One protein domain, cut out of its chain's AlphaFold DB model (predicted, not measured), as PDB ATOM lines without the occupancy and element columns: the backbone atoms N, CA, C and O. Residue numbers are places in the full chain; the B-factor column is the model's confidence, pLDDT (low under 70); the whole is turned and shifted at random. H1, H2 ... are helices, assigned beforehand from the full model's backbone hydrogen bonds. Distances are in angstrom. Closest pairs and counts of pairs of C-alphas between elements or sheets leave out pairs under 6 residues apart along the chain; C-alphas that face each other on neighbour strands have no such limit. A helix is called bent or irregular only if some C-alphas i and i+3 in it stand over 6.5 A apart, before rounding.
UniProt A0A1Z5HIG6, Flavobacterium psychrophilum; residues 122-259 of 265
ATOM      1  N   LYS A 122      -2.692 -39.759  36.096       87.88
ATOM      2  CA  LYS A 122      -2.702 -41.223  35.944       87.88
ATOM      3  C   LYS A 122      -3.621 -41.858  36.988       87.88
ATOM      4  O   LYS A 122      -4.024 -41.214  37.952       87.88
ATOM      5  N   ASP A 123      -3.871 -43.155  36.858       90.12
ATOM      6  CA  ASP A 123      -4.622 -43.957  37.833       90.12
ATOM      7  C   ASP A 123      -4.140 -43.777  39.279       90.12
ATOM      8  O   ASP A 123      -4.959 -43.715  40.197       90.12
ATOM      9  N   GLN A 124      -2.825 -43.623  39.481       91.00
ATOM     10  CA  GLN A 124      -2.239 -43.403  40.804       91.00
ATOM     11  C   GLN A 124      -2.807 -42.159  41.500       91.00
ATOM     12  O   GLN A 124      -3.014 -42.187  42.708       91.00
ATOM     13  N   ASN A 125      -3.145 -41.103  40.751       91.00
ATOM     14  CA  ASN A 125      -3.779 -39.919  41.324       91.00
ATOM     15  C   ASN A 125      -5.140 -40.258  41.941       91.00
ATOM     16  O   ASN A 125      -5.431 -39.824  43.049       91.00
ATOM     17  N   ILE A 126      -5.955 -41.073  41.264       93.88
ATOM     18  CA  ILE A 126      -7.253 -41.509  41.800       93.88
ATOM     19  C   ILE A 126      -7.059 -42.416  43.015       93.88
ATOM     20  O   ILE A 126      -7.776 -42.275  44.003       93.88
ATOM     21  N   ILE A 127      -6.082 -43.323  42.965       94.94
ATOM     22  CA  ILE A 127      -5.750 -44.204  44.091       94.94
ATOM     23  C   ILE A 127      -5.342 -43.381  45.318       94.94
ATOM     24  O   ILE A 127      -5.801 -43.668  46.422       94.94
ATOM     25  N   ASP A 128      -4.531 -42.341  45.146       94.25
ATOM     26  CA  ASP A 128      -4.089 -41.497  46.254       94.25
ATOM     27  C   ASP A 128      -5.219 -40.623  46.818       94.25
ATOM     28  O   ASP A 128      -5.374 -40.535  48.036       94.25
ATOM     29  N   ILE A 129      -6.108 -40.096  45.970       95.00
ATOM     30  CA  ILE A 129      -7.328 -39.419  46.440       95.00
ATOM     31  C   ILE A 129      -8.215 -40.392  47.241       95.00
ATOM     32  O   ILE A 129      -8.776 -40.016  48.275       95.00
ATOM     33  N   LEU A 130      -8.321 -41.660  46.819       96.50
ATOM     34  CA  LEU A 130      -9.044 -42.687  47.579       96.50
ATOM     35  C   LEU A 130      -8.399 -42.969  48.946       96.50
ATOM     36  O   LEU A 130      -9.136 -43.209  49.902       96.50
ATOM     37  N   LYS A 131      -7.067 -42.886  49.076       96.81
ATOM     38  CA  LYS A 131      -6.394 -42.978  50.386       96.81
ATOM     39  C   LYS A 131      -6.808 -41.824  51.301       96.81
ATOM     40  O   LYS A 131      -7.110 -42.059  52.468       96.81
ATOM     41  N   SER A 132      -6.887 -40.597  50.782       96.56
ATOM     42  CA  SER A 132      -7.401 -39.446  51.544       96.56
ATOM     43  C   SER A 132      -8.847 -39.669  51.996       96.56
ATOM     44  O   SER A 132      -9.175 -39.431  53.158       96.56
ATOM     45  N   PHE A 133      -9.707 -40.196  51.117       97.44
ATOM     46  CA  PHE A 133     -11.076 -40.583  51.475       97.44
ATOM     47  C   PHE A 133     -11.108 -41.624  52.605       97.44
ATOM     48  O   PHE A 133     -11.913 -41.498  53.531       97.44
ATOM     49  N   ASP A 134     -10.229 -42.625  52.553       97.44
ATOM     50  CA  ASP A 134     -10.135 -43.670  53.574       97.44
ATOM     51  C   ASP A 134      -9.715 -43.146  54.929       97.44
ATOM     52  O   ASP A 134     -10.380 -43.435  55.923       97.44
ATOM     53  N   ILE A 135      -8.686 -42.303  54.956       97.25
ATOM     54  CA  ILE A 135      -8.230 -41.667  56.187       97.25
ATOM     55  C   ILE A 135      -9.378 -40.879  56.823       97.25
ATOM     56  O   ILE A 135      -9.605 -41.003  58.025       97.25
ATOM     57  N   ILE A 136     -10.144 -40.114  56.037       98.00
ATOM     58  CA  ILE A 136     -11.281 -39.354  56.571       98.00
ATOM     59  C   ILE A 136     -12.355 -40.299  57.129       98.00
ATOM     60  O   ILE A 136     -12.859 -40.099  58.237       98.00
ATOM     61  N   ASN A 137     -12.700 -41.347  56.385       98.00
ATOM     62  CA  ASN A 137     -13.717 -42.308  56.797       98.00
ATOM     63  C   ASN A 137     -13.328 -43.051  58.090       98.00
ATOM     64  O   ASN A 137     -14.138 -43.190  59.004       98.00
ATOM     65  N   GLU A 138     -12.079 -43.494  58.205       97.38
ATOM     66  CA  GLU A 138     -11.588 -44.238  59.365       97.38
ATOM     67  C   GLU A 138     -11.360 -43.332  60.578       97.38
ATOM     68  O   GLU A 138     -11.921 -43.578  61.647       97.38
ATOM     69  N   LYS A 139     -10.591 -42.250  60.410       97.50
ATOM     70  CA  LYS A 139     -10.188 -41.364  61.511       97.50
ATOM     71  C   LYS A 139     -11.345 -40.522  62.046       97.50
ATOM     72  O   LYS A 139     -11.339 -40.205  63.236       97.50
ATOM     73  N   TYR A 140     -12.324 -40.179  61.203       98.00
ATOM     74  CA  TYR A 140     -13.409 -39.266  61.568       98.00
ATOM     75  C   TYR A 140     -14.789 -39.929  61.572       98.00
ATOM     76  O   TYR A 140     -15.471 -39.871  62.590       98.00
ATOM     77  N   TYR A 141     -15.223 -40.577  60.488       98.06
ATOM     78  CA  TYR A 141     -16.601 -41.101  60.415       98.06
ATOM     79  C   TYR A 141     -16.842 -42.328  61.311       98.06
ATOM     80  O   TYR A 141     -17.886 -42.442  61.966       98.06
ATOM     81  N   ASN A 142     -15.881 -43.252  61.346       97.06
ATOM     82  CA  ASN A 142     -15.966 -44.480  62.141       97.06
ATOM     83  C   ASN A 142     -15.500 -44.299  63.589       97.06
ATOM     84  O   ASN A 142     -15.766 -45.154  64.432       97.06
ATOM     85  N   ASN A 143     -14.843 -43.183  63.895       96.88
ATOM     86  CA  ASN A 143     -14.302 -42.915  65.215       96.88
ATOM     87  C   ASN A 143     -15.388 -42.412  66.182       96.88
ATOM     88  O   ASN A 143     -16.083 -41.426  65.922       96.88
ATOM     89  N   ILE A 144     -15.502 -43.072  67.337       96.69
ATOM     90  CA  ILE A 144     -16.496 -42.767  68.372       96.69
ATOM     91  C   ILE A 144     -16.376 -41.341  68.926       96.69
ATOM     92  O   ILE A 144     -17.389 -40.754  69.312       96.69
ATOM     93  N   ILE A 145     -15.172 -40.759  68.911       96.81
ATOM     94  CA  ILE A 145     -14.911 -39.388  69.376       96.81
ATOM     95  C   ILE A 145     -15.765 -38.382  68.592       96.81
ATOM     96  O   ILE A 145     -16.296 -37.433  69.165       96.81
ATOM     97  N   PHE A 146     -15.973 -38.621  67.296       96.81
ATOM     98  CA  PHE A 146     -16.722 -37.721  66.420       96.81
ATOM     99  C   PHE A 146     -18.171 -38.166  66.185       96.81
ATOM    100  O   PHE A 146     -18.819 -37.675  65.259       96.81
ATOM    101  N   LYS A 147     -18.726 -39.050  67.031       95.62
ATOM    102  CA  LYS A 147     -20.093 -39.582  66.872       95.62
ATOM    103  C   LYS A 147     -21.162 -38.492  66.719       95.62
ATOM    104  O   LYS A 147     -22.081 -38.653  65.922       95.62
ATOM    105  N   ASN A 148     -21.002 -37.365  67.417       95.44
ATOM    106  CA  ASN A 148     -21.945 -36.242  67.375       95.44
ATOM    107  C   ASN A 148     -21.916 -35.488  66.033       95.44
ATOM    108  O   ASN A 148     -22.875 -34.804  65.696       95.44
ATOM    109  N   TYR A 149     -20.844 -35.635  65.251       96.44
ATOM    110  CA  TYR A 149     -20.672 -35.011  63.937       96.44
ATOM    111  C   TYR A 149     -20.747 -36.027  62.793       96.44
ATOM    112  O   TYR A 149     -20.477 -35.687  61.642       96.44
ATOM    113  N   LYS A 150     -21.129 -37.278  63.087       95.62
ATOM    114  CA  LYS A 150     -21.100 -38.393  62.134       95.62
ATOM    115  C   LYS A 150     -21.910 -38.116  60.870       95.62
ATOM    116  O   LYS A 150     -21.461 -38.450  59.778       95.62
ATOM    117  N   GLU A 151     -23.068 -37.470  60.993       95.38
ATOM    118  CA  GLU A 151     -23.883 -37.112  59.827       95.38
ATOM    119  C   GLU A 151     -23.215 -36.035  58.966       95.38
ATOM    120  O   GLU A 151     -23.163 -36.199  57.753       95.38
ATOM    121  N   ILE A 152     -22.620 -34.997  59.567       96.62
ATOM    122  CA  ILE A 152     -21.885 -33.946  58.838       96.62
ATOM    123  C   ILE A 152     -20.671 -34.537  58.112       96.62
ATOM    124  O   ILE A 152     -20.453 -34.258  56.934       96.62
ATOM    125  N   ILE A 153     -19.915 -35.413  58.779       97.88
ATOM    126  CA  ILE A 153     -18.782 -36.112  58.161       97.88
ATOM    127  C   ILE A 153     -19.273 -37.010  57.014       97.88
ATOM    128  O   ILE A 153     -18.676 -37.026  55.941       97.88
ATOM    129  N   GLY A 154     -20.389 -37.721  57.199       96.62
ATOM    130  CA  GLY A 154     -21.008 -38.545  56.158       96.62
ATOM    131  C   GLY A 154     -21.495 -37.740  54.947       96.62
ATOM    132  O   GLY A 154     -21.352 -38.181  53.802       96.62
ATOM    133  N   ILE A 155     -22.022 -36.532  55.176       95.50
ATOM    134  CA  ILE A 155     -22.370 -35.577  54.115       95.50
ATOM    135  C   ILE A 155     -21.117 -35.189  53.334       95.50
ATOM    136  O   ILE A 155     -21.122 -35.285  52.104       95.50
ATOM    137  N   TYR A 156     -20.036 -34.826  54.029       96.94
ATOM    138  CA  TYR A 156     -18.767 -34.503  53.382       96.94
ATOM    139  C   TYR A 156     -18.197 -35.680  52.602       96.94
ATOM    140  O   TYR A 156     -17.798 -35.505  51.461       96.94
ATOM    141  N   LEU A 157     -18.198 -36.895  53.151       97.31
ATOM    142  CA  LEU A 157     -17.703 -38.072  52.436       97.31
ATOM    143  C   LEU A 157     -18.553 -38.384  51.197       97.31
ATOM    144  O   LEU A 157     -18.020 -38.836  50.187       97.31
ATOM    145  N   THR A 158     -19.859 -38.110  51.230       94.56
ATOM    146  CA  THR A 158     -20.715 -38.203  50.036       94.56
ATOM    147  C   THR A 158     -20.316 -37.164  48.991       94.56
ATOM    148  O   THR A 158     -20.164 -37.511  47.823       94.56
ATOM    149  N   TYR A 159     -20.074 -35.919  49.410       93.75
ATOM    150  CA  TYR A 159     -19.537 -34.865  48.548       93.75
ATOM    151  C   TYR A 159     -18.142 -35.214  48.002       93.75
ATOM    152  O   TYR A 159     -17.883 -35.071  46.815       93.75
ATOM    153  N   PHE A 160     -17.254 -35.782  48.813       95.31
ATOM    154  CA  PHE A 160     -15.911 -36.157  48.382       95.31
ATOM    155  C   PHE A 160     -15.956 -37.232  47.281       95.31
ATOM    156  O   PHE A 160     -15.178 -37.195  46.331       95.31
ATOM    157  N   LYS A 161     -16.942 -38.137  47.300       94.12
ATOM    158  CA  LYS A 161     -17.166 -39.045  46.164       94.12
ATOM    159  C   LYS A 161     -17.532 -38.312  44.870       94.12
ATOM    160  O   LYS A 161     -17.149 -38.779  43.801       94.12
ATOM    161  N   THR A 162     -18.245 -37.186  44.930       89.94
ATOM    162  CA  THR A 162     -18.541 -36.389  43.725       89.94
ATOM    163  C   THR A 162     -17.282 -35.697  43.198       89.94
ATOM    164  O   THR A 162     -17.083 -35.652  41.985       89.94
ATOM    165  N   LEU A 163     -16.381 -35.259  44.085       91.06
ATOM    166  CA  LEU A 163     -15.058 -34.748  43.707       91.06
ATOM    167  C   LEU A 163     -14.199 -35.836  43.049       91.06
ATOM    168  O   LEU A 163     -13.643 -35.603  41.980       91.06
ATOM    169  N   ILE A 164     -14.162 -37.046  43.620       93.12
ATOM    170  CA  ILE A 164     -13.484 -38.202  43.008       93.12
ATOM    171  C   ILE A 164     -14.062 -38.486  41.620       93.12
ATOM    172  O   ILE A 164     -13.312 -38.713  40.677       93.12
ATOM    173  N   LEU A 165     -15.391 -38.452  41.473       91.06
ATOM    174  CA  LEU A 165     -16.046 -38.666  40.183       91.06
ATOM    175  C   LEU A 165     -15.640 -37.605  39.152       91.06
ATOM    176  O   LEU A 165     -15.391 -37.937  37.995       91.06
ATOM    177  N   LYS A 166     -15.538 -36.338  39.572       88.44
ATOM    178  CA  LYS A 166     -15.051 -35.252  38.719       88.44
ATOM    179  C   LYS A 166     -13.623 -35.525  38.250       88.44
ATOM    180  O   LYS A 166     -13.374 -35.438  37.055       88.44
ATOM    181  N   GLU A 167     -12.725 -35.920  39.151       88.94
ATOM    182  CA  GLU A 167     -11.340 -36.250  38.793       88.94
ATOM    183  C   GLU A 167     -11.260 -37.440  37.835       88.94
ATOM    184  O   GLU A 167     -10.583 -37.350  36.810       88.94
ATOM    185  N   VAL A 168     -12.027 -38.506  38.094       91.00
ATOM    186  CA  VAL A 168     -12.160 -39.671  37.201       91.00
ATOM    187  C   VAL A 168     -12.556 -39.256  35.781       91.00
ATOM    188  O   VAL A 168     -12.043 -39.819  34.820       91.00
ATOM    189  N   ASN A 169     -13.420 -38.253  35.627       87.88
ATOM    190  CA  ASN A 169     -13.864 -37.780  34.313       87.88
ATOM    191  C   ASN A 169     -12.826 -36.929  33.572       87.88
ATOM    192  O   ASN A 169     -13.000 -36.673  32.383       87.88
ATOM    193  N   THR A 170     -11.766 -36.485  34.250       85.56
ATOM    194  CA  THR A 170     -10.681 -35.694  33.639       85.56
ATOM    195  C   THR A 170      -9.496 -36.537  33.179       85.56
ATOM    196  O   THR A 170      -8.547 -35.991  32.623       85.56
ATOM    197  N   ILE A 171      -9.519 -37.850  33.423       85.88
ATOM    198  CA  ILE A 171      -8.381 -38.745  33.198       85.88
ATOM    199  C   ILE A 171      -8.869 -39.993  32.469       85.88
ATOM    200  O   ILE A 171      -9.930 -40.537  32.775       85.88
ATOM    201  N   GLN A 172      -8.068 -40.505  31.542       86.31
ATOM    202  CA  GLN A 172      -8.274 -41.852  31.029       86.31
ATOM    203  C   GLN A 172      -7.799 -42.864  32.076       86.31
ATOM    204  O   GLN A 172      -6.598 -43.035  32.269       86.31
ATOM    205  N   ILE A 173      -8.742 -43.519  32.754       88.38
ATOM    206  CA  ILE A 173      -8.435 -44.482  33.818       88.38
ATOM    207  C   ILE A 173      -8.690 -45.923  33.393       88.38
ATOM    208  O   ILE A 173      -9.597 -46.207  32.605       88.38
ATOM    209  N   ASN A 174      -7.907 -46.857  33.935       92.00
ATOM    210  CA  ASN A 174      -8.074 -48.267  33.611       92.00
ATOM    211  C   ASN A 174      -9.307 -48.889  34.306       92.00
ATOM    212  O   ASN A 174      -9.856 -48.384  35.294       92.00
ATOM    213  N   ASN A 175      -9.740 -50.046  33.797       91.62
ATOM    214  CA  ASN A 175     -10.928 -50.743  34.298       91.62
ATOM    215  C   ASN A 175     -10.798 -51.226  35.753       91.62
ATOM    216  O   ASN A 175     -11.810 -51.345  36.445       91.62
ATOM    217  N   ASN A 176      -9.587 -51.520  36.228       93.88
ATOM    218  CA  ASN A 176      -9.364 -51.987  37.597       93.88
ATOM    219  C   ASN A 176      -9.536 -50.838  38.596       93.88
ATOM    220  O   ASN A 176     -10.247 -50.995  39.590       93.88
ATOM    221  N   THR A 177      -8.987 -49.665  38.288       94.25
ATOM    222  CA  THR A 177      -9.163 -48.434  39.067       94.25
ATOM    223  C   THR A 177     -10.630 -48.003  39.081       94.25
ATOM    224  O   THR A 177     -11.175 -47.713  40.145       94.25
ATOM    225  N   LEU A 178     -11.332 -48.076  37.942       92.88
ATOM    226  CA  LEU A 178     -12.787 -47.848  37.881       92.88
ATOM    227  C   LEU A 178     -13.575 -48.781  38.807       92.88
ATOM    228  O   LEU A 178     -14.469 -48.335  39.533       92.88
ATOM    229  N   LYS A 179     -13.254 -50.081  38.790       93.81
ATOM    230  CA  LYS A 179     -13.878 -51.072  39.677       93.81
ATOM    231  C   LYS A 179     -13.588 -50.760  41.144       93.81
ATOM    232  O   LYS A 179     -14.502 -50.865  41.959       93.81
ATOM    233  N   LEU A 180     -12.363 -50.346  41.476       95.44
ATOM    234  CA  LEU A 180     -11.987 -49.946  42.831       95.44
ATOM    235  C   LEU A 180     -12.844 -48.768  43.317       95.44
ATOM    236  O   LEU A 180     -13.460 -48.872  44.379       95.44
ATOM    237  N   VAL A 181     -12.953 -47.699  42.520       95.25
ATOM    238  CA  VAL A 181     -13.799 -46.530  42.826       95.25
ATOM    239  C   VAL A 181     -15.253 -46.955  43.036       95.25
ATOM    240  O   VAL A 181     -15.856 -46.629  44.058       95.25
ATOM    241  N   HIS A 182     -15.815 -47.740  42.112       93.62
ATOM    242  CA  HIS A 182     -17.199 -48.211  42.205       93.62
ATOM    243  C   HIS A 182     -17.447 -49.058  43.461       93.62
ATOM    244  O   HIS A 182     -18.400 -48.811  44.201       93.62
ATOM    245  N   ASN A 183     -16.561 -50.012  43.759       94.25
ATOM    246  CA  ASN A 183     -16.652 -50.832  44.965       94.25
ATOM    247  C   ASN A 183     -16.590 -49.968  46.229       94.25
ATOM    248  O   ASN A 183     -17.347 -50.197  47.176       94.25
ATOM    249  N   LYS A 184     -15.740 -48.934  46.228       95.00
ATOM    250  CA  LYS A 184     -15.650 -47.967  47.323       95.00
ATOM    251  C   LYS A 184     -16.948 -47.197  47.512       95.00
ATOM    252  O   LYS A 184     -17.421 -47.062  48.644       95.00
ATOM    253  N   PHE A 185     -17.527 -46.710  46.419       93.56
ATOM    254  CA  PHE A 185     -18.760 -45.933  46.441       93.56
ATOM    255  C   PHE A 185     -19.916 -46.771  46.964       93.56
ATOM    256  O   PHE A 185     -20.620 -46.295  47.852       93.56
ATOM    257  N   LYS A 186     -20.029 -48.015  46.489       90.38
ATOM    258  CA  LYS A 186     -21.040 -48.986  46.907       90.38
ATOM    259  C   LYS A 186     -20.915 -49.363  48.385       90.38
ATOM    260  O   LYS A 186     -21.927 -49.371  49.080       90.38
ATOM    261  N   LYS A 187     -19.701 -49.662  48.867       92.50
ATOM    262  CA  LYS A 187     -19.451 -50.117  50.248       92.50
ATOM    263  C   LYS A 187     -19.758 -49.040  51.291       92.50
ATOM    264  O   LYS A 187     -20.322 -49.346  52.335       92.50
ATOM    265  N   ASN A 188     -19.368 -47.794  51.033       93.69
ATOM    266  CA  ASN A 188     -19.375 -46.748  52.055       93.69
ATOM    267  C   ASN A 188     -20.644 -45.896  51.976       93.69
ATOM    268  O   ASN A 188     -20.641 -44.862  51.322       93.69
ATOM    269  N   GLN A 189     -21.738 -46.319  52.602       89.94
ATOM    270  CA  GLN A 189     -22.992 -45.558  52.600       89.94
ATOM    271  C   GLN A 189     -23.153 -44.763  53.891       89.94
ATOM    272  O   GLN A 189     -22.879 -45.274  54.976       89.94
ATOM    273  N   TYR A 190     -23.637 -43.529  53.770       91.88
ATOM    274  CA  TYR A 190     -23.695 -42.578  54.876       91.88
ATOM    275  C   TYR A 190     -25.148 -42.154  55.145       91.88
ATOM    276  O   TYR A 190     -25.599 -41.132  54.622       91.88
ATOM    277  N   PRO A 191     -25.920 -42.955  55.911       84.88
ATOM    278  CA  PRO A 191     -27.281 -42.600  56.299       84.88
ATOM    279  C   PRO A 191     -27.327 -41.307  57.108       84.88
ATOM    280  O   PRO A 191     -26.391 -40.983  57.838       84.88
ATOM    281  N   ARG A 192     -28.450 -40.595  56.984       83.88
ATOM    282  CA  ARG A 192     -28.725 -39.328  57.667       83.88
ATOM    283  C   ARG A 192     -30.139 -39.348  58.231       83.88
ATOM    284  O   ARG A 192     -31.038 -39.908  57.604       83.88
ATOM    285  N   SER A 193     -30.323 -38.740  59.397       84.25
ATOM    286  CA  SER A 193     -31.615 -38.653  60.083       84.25
ATOM    287  C   SER A 193     -32.517 -37.552  59.530       84.25
ATOM    288  O   SER A 193     -33.734 -37.705  59.563       84.25
ATOM    289  N   LYS A 194     -31.940 -36.469  58.998       84.06
ATOM    290  CA  LYS A 194     -32.657 -35.288  58.490       84.06
ATOM    291  C   LYS A 194     -31.880 -34.590  57.357       84.06
ATOM    292  O   LYS A 194     -30.689 -34.871  57.193       84.06
ATOM    293  N   PRO A 195     -32.518 -33.702  56.570       85.19
ATOM    294  CA  PRO A 195     -31.805 -32.837  55.630       85.19
ATOM    295  C   PRO A 195     -30.958 -31.784  56.362       85.19
ATOM    296  O   PRO A 195     -31.343 -31.302  57.427       85.19
ATOM    297  N   TYR A 196     -29.818 -31.427  55.768       89.25
ATOM    298  CA  TYR A 196     -28.882 -30.404  56.278       89.25
ATOM    299  C   TYR A 196     -28.515 -29.363  55.221       89.25
ATOM    300  O   TYR A 196     -28.032 -28.287  55.559       89.25
ATOM    301  N   LEU A 197     -28.695 -29.716  53.951       89.62
ATOM    302  CA  LEU A 197     -28.322 -28.920  52.797       89.62
ATOM    303  C   LEU A 197     -29.565 -28.231  52.214       89.62
ATOM    304  O   LEU A 197     -30.709 -28.597  52.508       89.62
ATOM    305  N   SER A 198     -29.348 -27.235  51.362       85.00
ATOM    306  CA  SER A 198     -30.391 -26.615  50.557       85.00
ATOM    307  C   SER A 198     -31.087 -27.672  49.704       85.00
ATOM    308  O   SER A 198     -30.479 -28.658  49.288       85.00
ATOM    309  N   LEU A 199     -32.371 -27.470  49.404       78.69
ATOM    310  CA  LEU A 199     -33.189 -28.464  48.700       78.69
ATOM    311  C   LEU A 199     -32.522 -28.996  47.418       78.69
ATOM    312  O   LEU A 199     -32.595 -30.188  47.124       78.69
ATOM    313  N   LEU A 200     -31.865 -28.121  46.653       80.06
ATOM    314  CA  LEU A 200     -31.177 -28.506  45.424       80.06
ATOM    315  C   LEU A 200     -29.974 -29.417  45.710       80.06
ATOM    316  O   LEU A 200     -29.867 -30.495  45.118       80.06
ATOM    317  N   THR A 201     -29.087 -28.999  46.611       83.06
ATOM    318  CA  THR A 201     -27.867 -29.732  46.976       83.06
ATOM    319  C   THR A 201     -28.209 -31.057  47.664       83.06
ATOM    320  O   THR A 201     -27.649 -32.104  47.334       83.06
ATOM    321  N   GLU A 202     -29.212 -31.039  48.538       84.25
ATOM    322  CA  GLU A 202     -29.773 -32.196  49.232       84.25
ATOM    323  C   GLU A 202     -30.303 -33.244  48.239       84.25
ATOM    324  O   GLU A 202     -29.954 -34.425  48.327       84.25
ATOM    325  N   ASN A 203     -31.055 -32.813  47.217       77.25
ATOM    326  CA  ASN A 203     -31.527 -33.691  46.143       77.25
ATOM    327  C   ASN A 203     -30.370 -34.296  45.337       77.25
ATOM    328  O   ASN A 203     -30.384 -35.498  45.059       77.25
ATOM    329  N   LYS A 204     -29.347 -33.501  44.985       80.25
ATOM    330  CA  LYS A 204     -28.157 -34.013  44.282       80.25
ATOM    331  C   LYS A 204     -27.432 -35.075  45.115       80.25
ATOM    332  O   LYS A 204     -27.111 -36.140  44.590       80.25
ATOM    333  N   HIS A 205     -27.229 -34.828  46.411       85.25
ATOM    334  CA  HIS A 205     -26.608 -35.774  47.344       85.25
ATOM    335  C   HIS A 205     -27.407 -37.069  47.490       85.25
ATOM    336  O   HIS A 205     -26.842 -38.167  47.452       85.25
ATOM    337  N   TYR A 206     -28.727 -36.955  47.644       79.06
ATOM    338  CA  TYR A 206     -29.604 -38.113  47.736       79.06
ATOM    339  C   TYR A 206     -29.495 -38.971  46.477       79.06
ATOM    340  O   TYR A 206     -29.211 -40.164  46.564       79.06
ATOM    341  N   ILE A 207     -29.621 -38.366  45.295       77.81
ATOM    342  CA  ILE A 207     -29.609 -39.126  44.046       77.81
ATOM    343  C   ILE A 207     -28.219 -39.700  43.760       77.81
ATOM    344  O   ILE A 207     -28.123 -40.843  43.320       77.81
ATOM    345  N   PHE A 208     -27.141 -38.984  44.094       84.06
ATOM    346  CA  PHE A 208     -25.791 -39.548  44.066       84.06
ATOM    347  C   PHE A 208     -25.701 -40.827  44.910       84.06
ATOM    348  O   PHE A 208     -25.226 -41.859  44.436       84.06
ATOM    349  N   THR A 209     -26.200 -40.774  46.148       83.88
ATOM    350  CA  THR A 209     -26.225 -41.922  47.067       83.88
ATOM    351  C   THR A 209     -26.992 -43.085  46.444       83.88
ATOM    352  O   THR A 209     -26.503 -44.215  46.447       83.88
ATOM    353  N   LEU A 210     -28.139 -42.806  45.817       79.19
ATOM    354  CA  LEU A 210     -28.931 -43.836  45.155       79.19
ATOM    355  C   LEU A 210     -28.212 -44.477  43.959       79.19
ATOM    356  O   LEU A 210     -28.279 -45.688  43.737       79.19
ATOM    357  N   LEU A 211     -27.534 -43.654  43.163       80.94
ATOM    358  CA  LEU A 211     -26.824 -44.091  41.967       80.94
ATOM    359  C   LEU A 211     -25.474 -44.736  42.283       80.94
ATOM    360  O   LEU A 211     -24.944 -45.425  41.418       80.94
ATOM    361  N   SER A 212     -24.951 -44.593  43.503       81.38
ATOM    362  CA  SER A 212     -23.654 -45.147  43.923       81.38
ATOM    363  C   SER A 212     -23.545 -46.679  43.831       81.38
ATOM    364  O   SER A 212     -22.443 -47.221  43.890       81.38
ATOM    365  N   PHE A 213     -24.675 -47.374  43.652       79.75
ATOM    366  CA  PHE A 213     -24.762 -48.817  43.395       79.75
ATOM    367  C   PHE A 213     -24.676 -49.198  41.906       79.75
ATOM    368  O   PHE A 213     -24.648 -50.387  41.582       79.75
ATOM    369  N   ASN A 214     -24.688 -48.213  41.006       82.75
ATOM    370  CA  ASN A 214     -24.593 -48.390  39.562       82.75
ATOM    371  C   ASN A 214     -23.173 -48.116  39.054       82.75
ATOM    372  O   ASN A 214     -22.336 -47.533  39.737       82.75
ATOM    373  N   THR A 215     -22.924 -48.480  37.791       82.69
ATOM    374  CA  THR A 215     -21.638 -48.208  37.136       82.69
ATOM    375  C   THR A 215     -21.306 -46.713  37.116       82.69
ATOM    376  O   THR A 215     -22.195 -45.879  36.943       82.69
ATOM    377  N   ILE A 216     -20.018 -46.372  37.191       84.75
ATOM    378  CA  ILE A 216     -19.529 -44.983  37.097       84.75
ATOM    379  C   ILE A 216     -20.063 -44.273  35.841       84.75
ATOM    380  O   ILE A 216     -20.522 -43.137  35.917       84.75
ATOM    381  N   LYS A 217     -20.123 -44.981  34.703       82.06
ATOM    382  CA  LYS A 217     -20.710 -44.476  33.451       82.06
ATOM    383  C   LYS A 217     -22.174 -44.051  33.619       82.06
ATOM    384  O   LYS A 217     -22.583 -43.022  33.085       82.06
ATOM    385  N   THR A 218     -22.959 -44.829  34.362       77.25
ATOM    386  CA  THR A 218     -24.355 -44.502  34.681       77.25
ATOM    387  C   THR A 218     -24.453 -43.245  35.540       77.25
ATOM    388  O   THR A 218     -25.267 -42.371  35.243       77.25
ATOM    389  N   ILE A 219     -23.615 -43.146  36.577       81.06
ATOM    390  CA  ILE A 219     -23.584 -41.987  37.475       81.06
ATOM    391  C   ILE A 219     -23.241 -40.721  36.673       81.06
ATOM    392  O   ILE A 219     -23.973 -39.738  36.739       81.06
ATOM    393  N   ASN A 220     -22.204 -40.768  35.833       81.56
ATOM    394  CA  ASN A 220     -21.789 -39.643  34.989       81.56
ATOM    395  C   ASN A 220     -22.882 -39.164  34.039       81.56
ATOM    396  O   ASN A 220     -23.195 -37.977  34.007       81.56
ATOM    397  N   LYS A 221     -23.520 -40.095  33.319       78.19
ATOM    398  CA  LYS A 221     -24.607 -39.766  32.387       78.19
ATOM    399  C   LYS A 221     -25.734 -38.992  33.073       78.19
ATOM    400  O   LYS A 221     -26.373 -38.150  32.449       78.19
ATOM    401  N   TYR A 222     -25.999 -39.287  34.344       74.44
ATOM    402  CA  TYR A 222     -27.007 -38.575  35.112       74.44
ATOM    403  C   TYR A 222     -26.588 -37.137  35.444       74.44
ATOM    404  O   TYR A 222     -27.347 -36.207  35.165       74.44
ATOM    405  N   PHE A 223     -25.382 -36.940  35.983       74.44
ATOM    406  CA  PHE A 223     -24.895 -35.596  36.316       74.44
ATOM    407  C   PHE A 223     -24.736 -34.714  35.073       74.44
ATOM    408  O   PHE A 223     -25.144 -33.558  35.100       74.44
ATOM    409  N   GLU A 224     -24.319 -35.273  33.933       74.50
ATOM    410  CA  GLU A 224     -24.309 -34.552  32.650       74.50
ATOM    411  C   GLU A 224     -25.685 -34.015  32.223       74.50
ATOM    412  O   GLU A 224     -25.768 -33.015  31.505       74.50
ATOM    413  N   ILE A 225     -26.770 -34.705  32.588       68.38
ATOM    414  CA  ILE A 225     -28.139 -34.281  32.275       68.38
ATOM    415  C   ILE A 225     -28.587 -33.179  33.233       68.38
ATOM    416  O   ILE A 225     -29.211 -32.218  32.788       68.38
ATOM    417  N   ILE A 226     -28.286 -33.322  34.523       65.44
ATOM    418  CA  ILE A 226     -28.726 -32.385  35.562       65.44
ATOM    419  C   ILE A 226     -27.970 -31.072  35.526       65.44
ATOM    420  O   ILE A 226     -28.582 -30.017  35.675       65.44
ATOM    421  N   ASP A 227     -26.662 -31.122  35.312       68.25
ATOM    422  CA  ASP A 227     -25.827 -29.926  35.339       68.25
ATOM    423  C   ASP A 227     -25.889 -29.142  34.014       68.25
ATOM    424  O   ASP A 227     -25.308 -28.068  33.895       68.25
ATOM    425  N   SER A 228     -26.638 -29.631  33.016       69.56
ATOM    426  CA  SER A 228     -26.877 -28.938  31.747       69.56
ATOM    427  C   SER A 228     -28.308 -28.388  31.681       69.56
ATOM    428  O   SER A 228     -29.231 -29.171  31.457       69.56
ATOM    429  N   PRO A 229     -28.528 -27.058  31.759       59.47
ATOM    430  CA  PRO A 229     -29.868 -26.458  31.714       59.47
ATOM    431  C   PRO A 229     -30.672 -26.864  30.468       59.47
ATOM    432  O   PRO A 229     -31.825 -27.275  30.563       59.47
ATOM    433  N   LYS A 230     -30.023 -26.862  29.294       61.03
ATOM    434  CA  LYS A 230     -30.639 -27.255  28.012       61.03
ATOM    435  C   LYS A 230     -31.059 -28.727  27.984       61.03
ATOM    436  O   LYS A 230     -32.131 -29.053  27.473       61.03
ATOM    437  N   LYS A 231     -30.211 -29.631  28.498       58.12
ATOM    438  CA  LYS A 231     -30.565 -31.053  28.599       58.12
ATOM    439  C   LYS A 231     -31.670 -31.203  29.635       58.12
ATOM    440  O   LYS A 231     -32.696 -31.778  29.294       58.12
ATOM    441  N   TYR A 232     -31.495 -30.648  30.831       54.97
ATOM    442  CA  TYR A 232     -32.459 -30.707  31.919       54.97
ATOM    443  C   TYR A 232     -33.857 -30.289  31.473       54.97
ATOM    444  O   TYR A 232     -34.776 -31.061  31.689       54.97
ATOM    445  N   ASP A 233     -34.038 -29.179  30.753       54.59
ATOM    446  CA  ASP A 233     -35.364 -28.756  30.277       54.59
ATOM    447  C   ASP A 233     -35.973 -29.701  29.229       54.59
ATOM    448  O   ASP A 233     -37.147 -30.069  29.333       54.59
ATOM    449  N   LYS A 234     -35.179 -30.173  28.255       55.44
ATOM    450  CA  LYS A 234     -35.610 -31.181  27.261       55.44
ATOM    451  C   LYS A 234     -36.100 -32.464  27.934       55.44
ATOM    452  O   LYS A 234     -37.051 -33.108  27.494       55.44
ATOM    453  N   TYR A 235     -35.425 -32.825  29.010       51.81
ATOM    454  CA  TYR A 235     -35.651 -34.025  29.782       51.81
ATOM    455  C   TYR A 235     -36.813 -33.852  30.774       51.81
ATOM    456  O   TYR A 235     -37.713 -34.686  30.796       51.81
ATOM    457  N   LYS A 236     -36.888 -32.727  31.491       45.16
ATOM    458  CA  LYS A 236     -37.998 -32.279  32.354       45.16
ATOM    459  C   LYS A 236     -39.338 -32.330  31.605       45.16
ATOM    460  O   LYS A 236     -40.298 -32.875  32.140       45.16
ATOM    461  N   ARG A 237     -39.319 -31.927  30.324       42.00
ATOM    462  CA  ARG A 237     -40.267 -32.251  29.227       42.00
ATOM    463  C   ARG A 237     -40.961 -33.616  29.339       42.00
ATOM    464  O   ARG A 237     -42.177 -33.741  29.407       42.00
ATOM    465  N   ARG A 238     -40.132 -34.659  29.337       43.41
ATOM    466  CA  ARG A 238     -40.517 -36.078  29.389       43.41
ATOM    467  C   ARG A 238     -40.677 -36.614  30.820       43.41
ATOM    468  O   ARG A 238     -41.288 -37.661  31.000       43.41
ATOM    469  N   PHE A 239     -40.117 -35.928  31.821       43.31
ATOM    470  CA  PHE A 239     -39.935 -36.418  33.194       43.31
ATOM    471  C   PHE A 239     -40.973 -35.918  34.209       43.31
ATOM    472  O   PHE A 239     -41.215 -36.615  35.194       43.31
ATOM    473  N   ILE A 240     -41.618 -34.766  33.975       38.88
ATOM    474  CA  ILE A 240     -42.658 -34.219  34.872       38.88
ATOM    475  C   ILE A 240     -43.883 -35.147  34.971       38.88
ATOM    476  O   ILE A 240     -44.553 -35.152  35.998       38.88
ATOM    477  N   LEU A 241     -44.145 -35.990  33.969       36.62
ATOM    478  CA  LEU A 241     -45.337 -36.839  33.960       36.62
ATOM    479  C   LEU A 241     -45.216 -38.151  34.748       36.62
ATOM    480  O   LEU A 241     -46.243 -38.768  34.982       36.62
ATOM    481  N   ASN A 242     -44.030 -38.599  35.189       37.47
ATOM    482  CA  ASN A 242     -43.914 -39.891  35.883       37.47
ATOM    483  C   ASN A 242     -42.689 -40.000  36.817       37.47
ATOM    484  O   ASN A 242     -41.696 -40.664  36.506       37.47
ATOM    485  N   ARG A 243     -42.795 -39.435  38.028       45.97
ATOM    486  CA  ARG A 243     -41.860 -39.682  39.151       45.97
ATOM    487  C   ARG A 243     -41.571 -41.179  39.443       45.97
ATOM    488  O   ARG A 243     -40.427 -41.476  39.789       45.97
ATOM    489  N   PRO A 244     -42.507 -42.140  39.264       40.06
ATOM    490  CA  PRO A 244     -42.227 -43.567  39.487       40.06
ATOM    491  C   PRO A 244     -41.344 -44.212  38.404       40.06
ATOM    492  O   PRO A 244     -40.639 -45.184  38.677       40.06
ATOM    493  N   LEU A 245     -41.325 -43.672  37.177       36.50
ATOM    494  CA  LEU A 245     -40.533 -44.235  36.075       36.50
ATOM    495  C   LEU A 245     -39.033 -43.950  36.218       36.50
ATOM    496  O   LEU A 245     -38.234 -44.726  35.706       36.50
ATOM    497  N   PHE A 246     -38.630 -42.927  36.980       41.41
ATOM    498  CA  PHE A 246     -37.219 -42.653  37.286       41.41
ATOM    499  C   PHE A 246     -36.564 -43.795  38.094       41.41
ATOM    500  O   PHE A 246     -35.408 -44.146  37.863       41.41
ATOM    501  N   PHE A 247     -37.336 -44.442  38.975       45.81
ATOM    502  CA  PHE A 247     -36.912 -45.624  39.736       45.81
ATOM    503  C   PHE A 247     -36.898 -46.909  38.891       45.81
ATOM    504  O   PHE A 247     -36.039 -47.771  39.094       45.81
ATOM    505  N   ASN A 248     -37.797 -47.019  37.906       38.84
ATOM    506  CA  ASN A 248     -37.866 -48.167  36.997       38.84
ATOM    507  C   ASN A 248     -36.842 -48.107  35.849       38.84
ATOM    508  O   ASN A 248     -36.361 -49.156  35.422       38.84
ATOM    509  N   PHE A 249     -36.444 -46.915  35.384       38.50
ATOM    510  CA  PHE A 249     -35.497 -46.754  34.268       38.50
ATOM    511  C   PHE A 249     -34.083 -47.261  34.599       38.50
ATOM    512  O   PHE A 249     -33.348 -47.672  33.703       38.50
ATOM    513  N   PHE A 250     -33.713 -47.284  35.885       41.03
ATOM    514  CA  PHE A 250     -32.418 -47.779  36.366       41.03
ATOM    515  C   PHE A 250     -32.491 -49.077  37.184       41.03
ATOM    516  O   PHE A 250     -31.485 -49.431  37.791       41.03
ATOM    517  N   LYS A 251     -33.631 -49.801  37.200       40.47
ATOM    518  CA  LYS A 251     -33.830 -51.074  37.939       40.47
ATOM    519  C   LYS A 251     -33.023 -51.122  39.247       40.47
ATOM    520  O   LYS A 251     -32.148 -51.975  39.414       40.47
ATOM    521  N   ILE A 252     -33.270 -50.193  40.170       43.94
ATOM    522  CA  ILE A 252     -32.508 -50.178  41.421       43.94
ATOM    523  C   ILE A 252     -33.042 -51.295  42.330       43.94
ATOM    524  O   ILE A 252     -33.984 -51.109  43.093       43.94
ATOM    525  N   LYS A 253     -32.473 -52.496  42.180       38.78
ATOM    526  CA  LYS A 253     -32.963 -53.757  42.769       38.78
ATOM    527  C   LYS A 253     -32.729 -53.915  44.276       38.78
ATOM    528  O   LYS A 253     -33.214 -54.881  44.854       38.78
ATOM    529  N   HIS A 254     -32.019 -52.999  44.928       41.84
ATOM    530  CA  HIS A 254     -31.681 -53.120  46.346       41.84
ATOM    531  C   HIS A 254     -31.990 -51.823  47.087       41.84
ATOM    532  O   HIS A 254     -31.131 -50.952  47.183       41.84
ATOM    533  N   TYR A 255     -33.204 -51.697  47.632       45.12
ATOM    534  CA  TYR A 255     -33.507 -50.639  48.595       45.12
ATOM    535  C   TYR A 255     -34.075 -51.166  49.899       45.12
ATOM    536  O   TYR A 255     -35.078 -51.873  49.939       45.12
ATOM    537  N   ASN A 256     -33.432 -50.722  50.974       35.00
ATOM    538  CA  ASN A 256     -33.911 -50.820  52.336       35.00
ATOM    539  C   ASN A 256     -34.787 -49.584  52.610       35.00
ATOM    540  O   ASN A 256     -34.321 -48.452  52.469       35.00
ATOM    541  N   LYS A 257     -36.059 -49.781  52.986       40.59
ATOM    542  CA  LYS A 257     -37.099 -48.731  53.130       40.59
ATOM    543  C   LYS A 257     -36.782 -47.624  54.160       40.59
ATOM    544  O   LYS A 257     -37.539 -46.666  54.267       40.59
ATOM    545  N   LYS A 258     -35.663 -47.710  54.889       37.38
ATOM    546  CA  LYS A 258     -35.230 -46.744  55.919       37.38
ATOM    547  C   LYS A 258     -34.840 -45.348  55.398       37.38
ATOM    548  O   LYS A 258     -34.666 -44.452  56.211       37.38
ATOM    549  N   PHE A 259     -34.705 -45.151  54.086       40.19
ATOM    550  CA  PHE A 259     -34.239 -43.889  53.482       40.19
ATOM    551  C   PHE A 259     -35.350 -43.004  52.887       40.19
ATOM    552  O   PHE A 259     -35.057 -42.004  52.234       40.19
TER     553      PHE A 259
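What this domain is: This is residues 122 to 259 of the 265 residues of a protein of Flavobacterium psychrophilum (UniProt A0A1Z5HIG6). Starting from the first printed residue, you meet H1, H2 and H3, an up-and-down bundle in which H1 and H2 form a long hairpin and H3 runs beside the first part of H1. H4 crosses H2, H5 folds back after it, and H6 turns off at a corner toward the end of the domain farthest from H1, where H7 touches no helix and residues 237 to 246 stick out. The printed part has 138 residues with seven named helices, H1 to H7 in chain order, no named strand, and the class is all helix. It is compact, with a radius of gyration of the C-alphas of 15.9 A, and spans 46 by 37 by 28 A.

How they stand to each other: Begin with the bundle of H1, residues 123 to 141, H2, residues 144 to 169, and H3, residues 175 to 187, each running against the one before. H1 and H2, a hairpin, touch at a shallow tilt of 14 degrees, opposite ways; their closest C-alphas, Tyr 141 and Lys 150, are 5.5 A apart. With residues 123 to 130 alone, H1 touches H3, the same way at 15 degrees, a shallow tilt; the closest C-alphas, Asp 123 and Thr 177, are 6.5 A apart. H2 and H3 are close but not clearly touching, with C-alphas of Lys 161 and Phe 185 at 7.1 A. H4, residues 199 to 211, touches H2 about perpendicular, at 77 degrees, with its residues 205 to 209 alone; the closest C-alphas, Thr 158 and His 205, are 6.9 A apart. H4 and H5, residues 216 to 226, form a hairpin and only just touch, with 3 pairs of C-alphas within 8 A, the closest being Leu 211 and Ile 219 at 5.9 A. H6, residues 229 to 239, touches H5 only at the corner, where the C-alphas of Ile 225 and Lys 231 are closest at 5.5 A. H7, residues 243 to 249, is apart from H4 and H5. Every O i to N i+4 pair is within hydrogen-bond range in H1, H3, H4 and H5, against 18 of 22 in H2, 6 of 7 in H6 and 2 of 3 in H7.

Where its parts are: Find C-alpha 123 at (-4.622, -43.957, 37.833); from there H1 runs 25.7 A. H2, 34.5 A long, is irregular, with C-alphas 145 and 148 8.0 A apart, and has a kink of 77 degrees near residue 151. H3 measures 18.1 A, H4 18.2 A, H5 15.7 A and H6 14.2 A. H7, 10.7 A long, ends at C-alpha 249, (-35.497, -46.754, 34.268).

The domain as a whole: Look to Ile 145 and Arg 237 for the two C-alphas farthest apart, 48.0 A. The printed part has no cut; the link from H3 to H4 is long, and the others are tight. Residues 225 to 259 have pLDDT under 70.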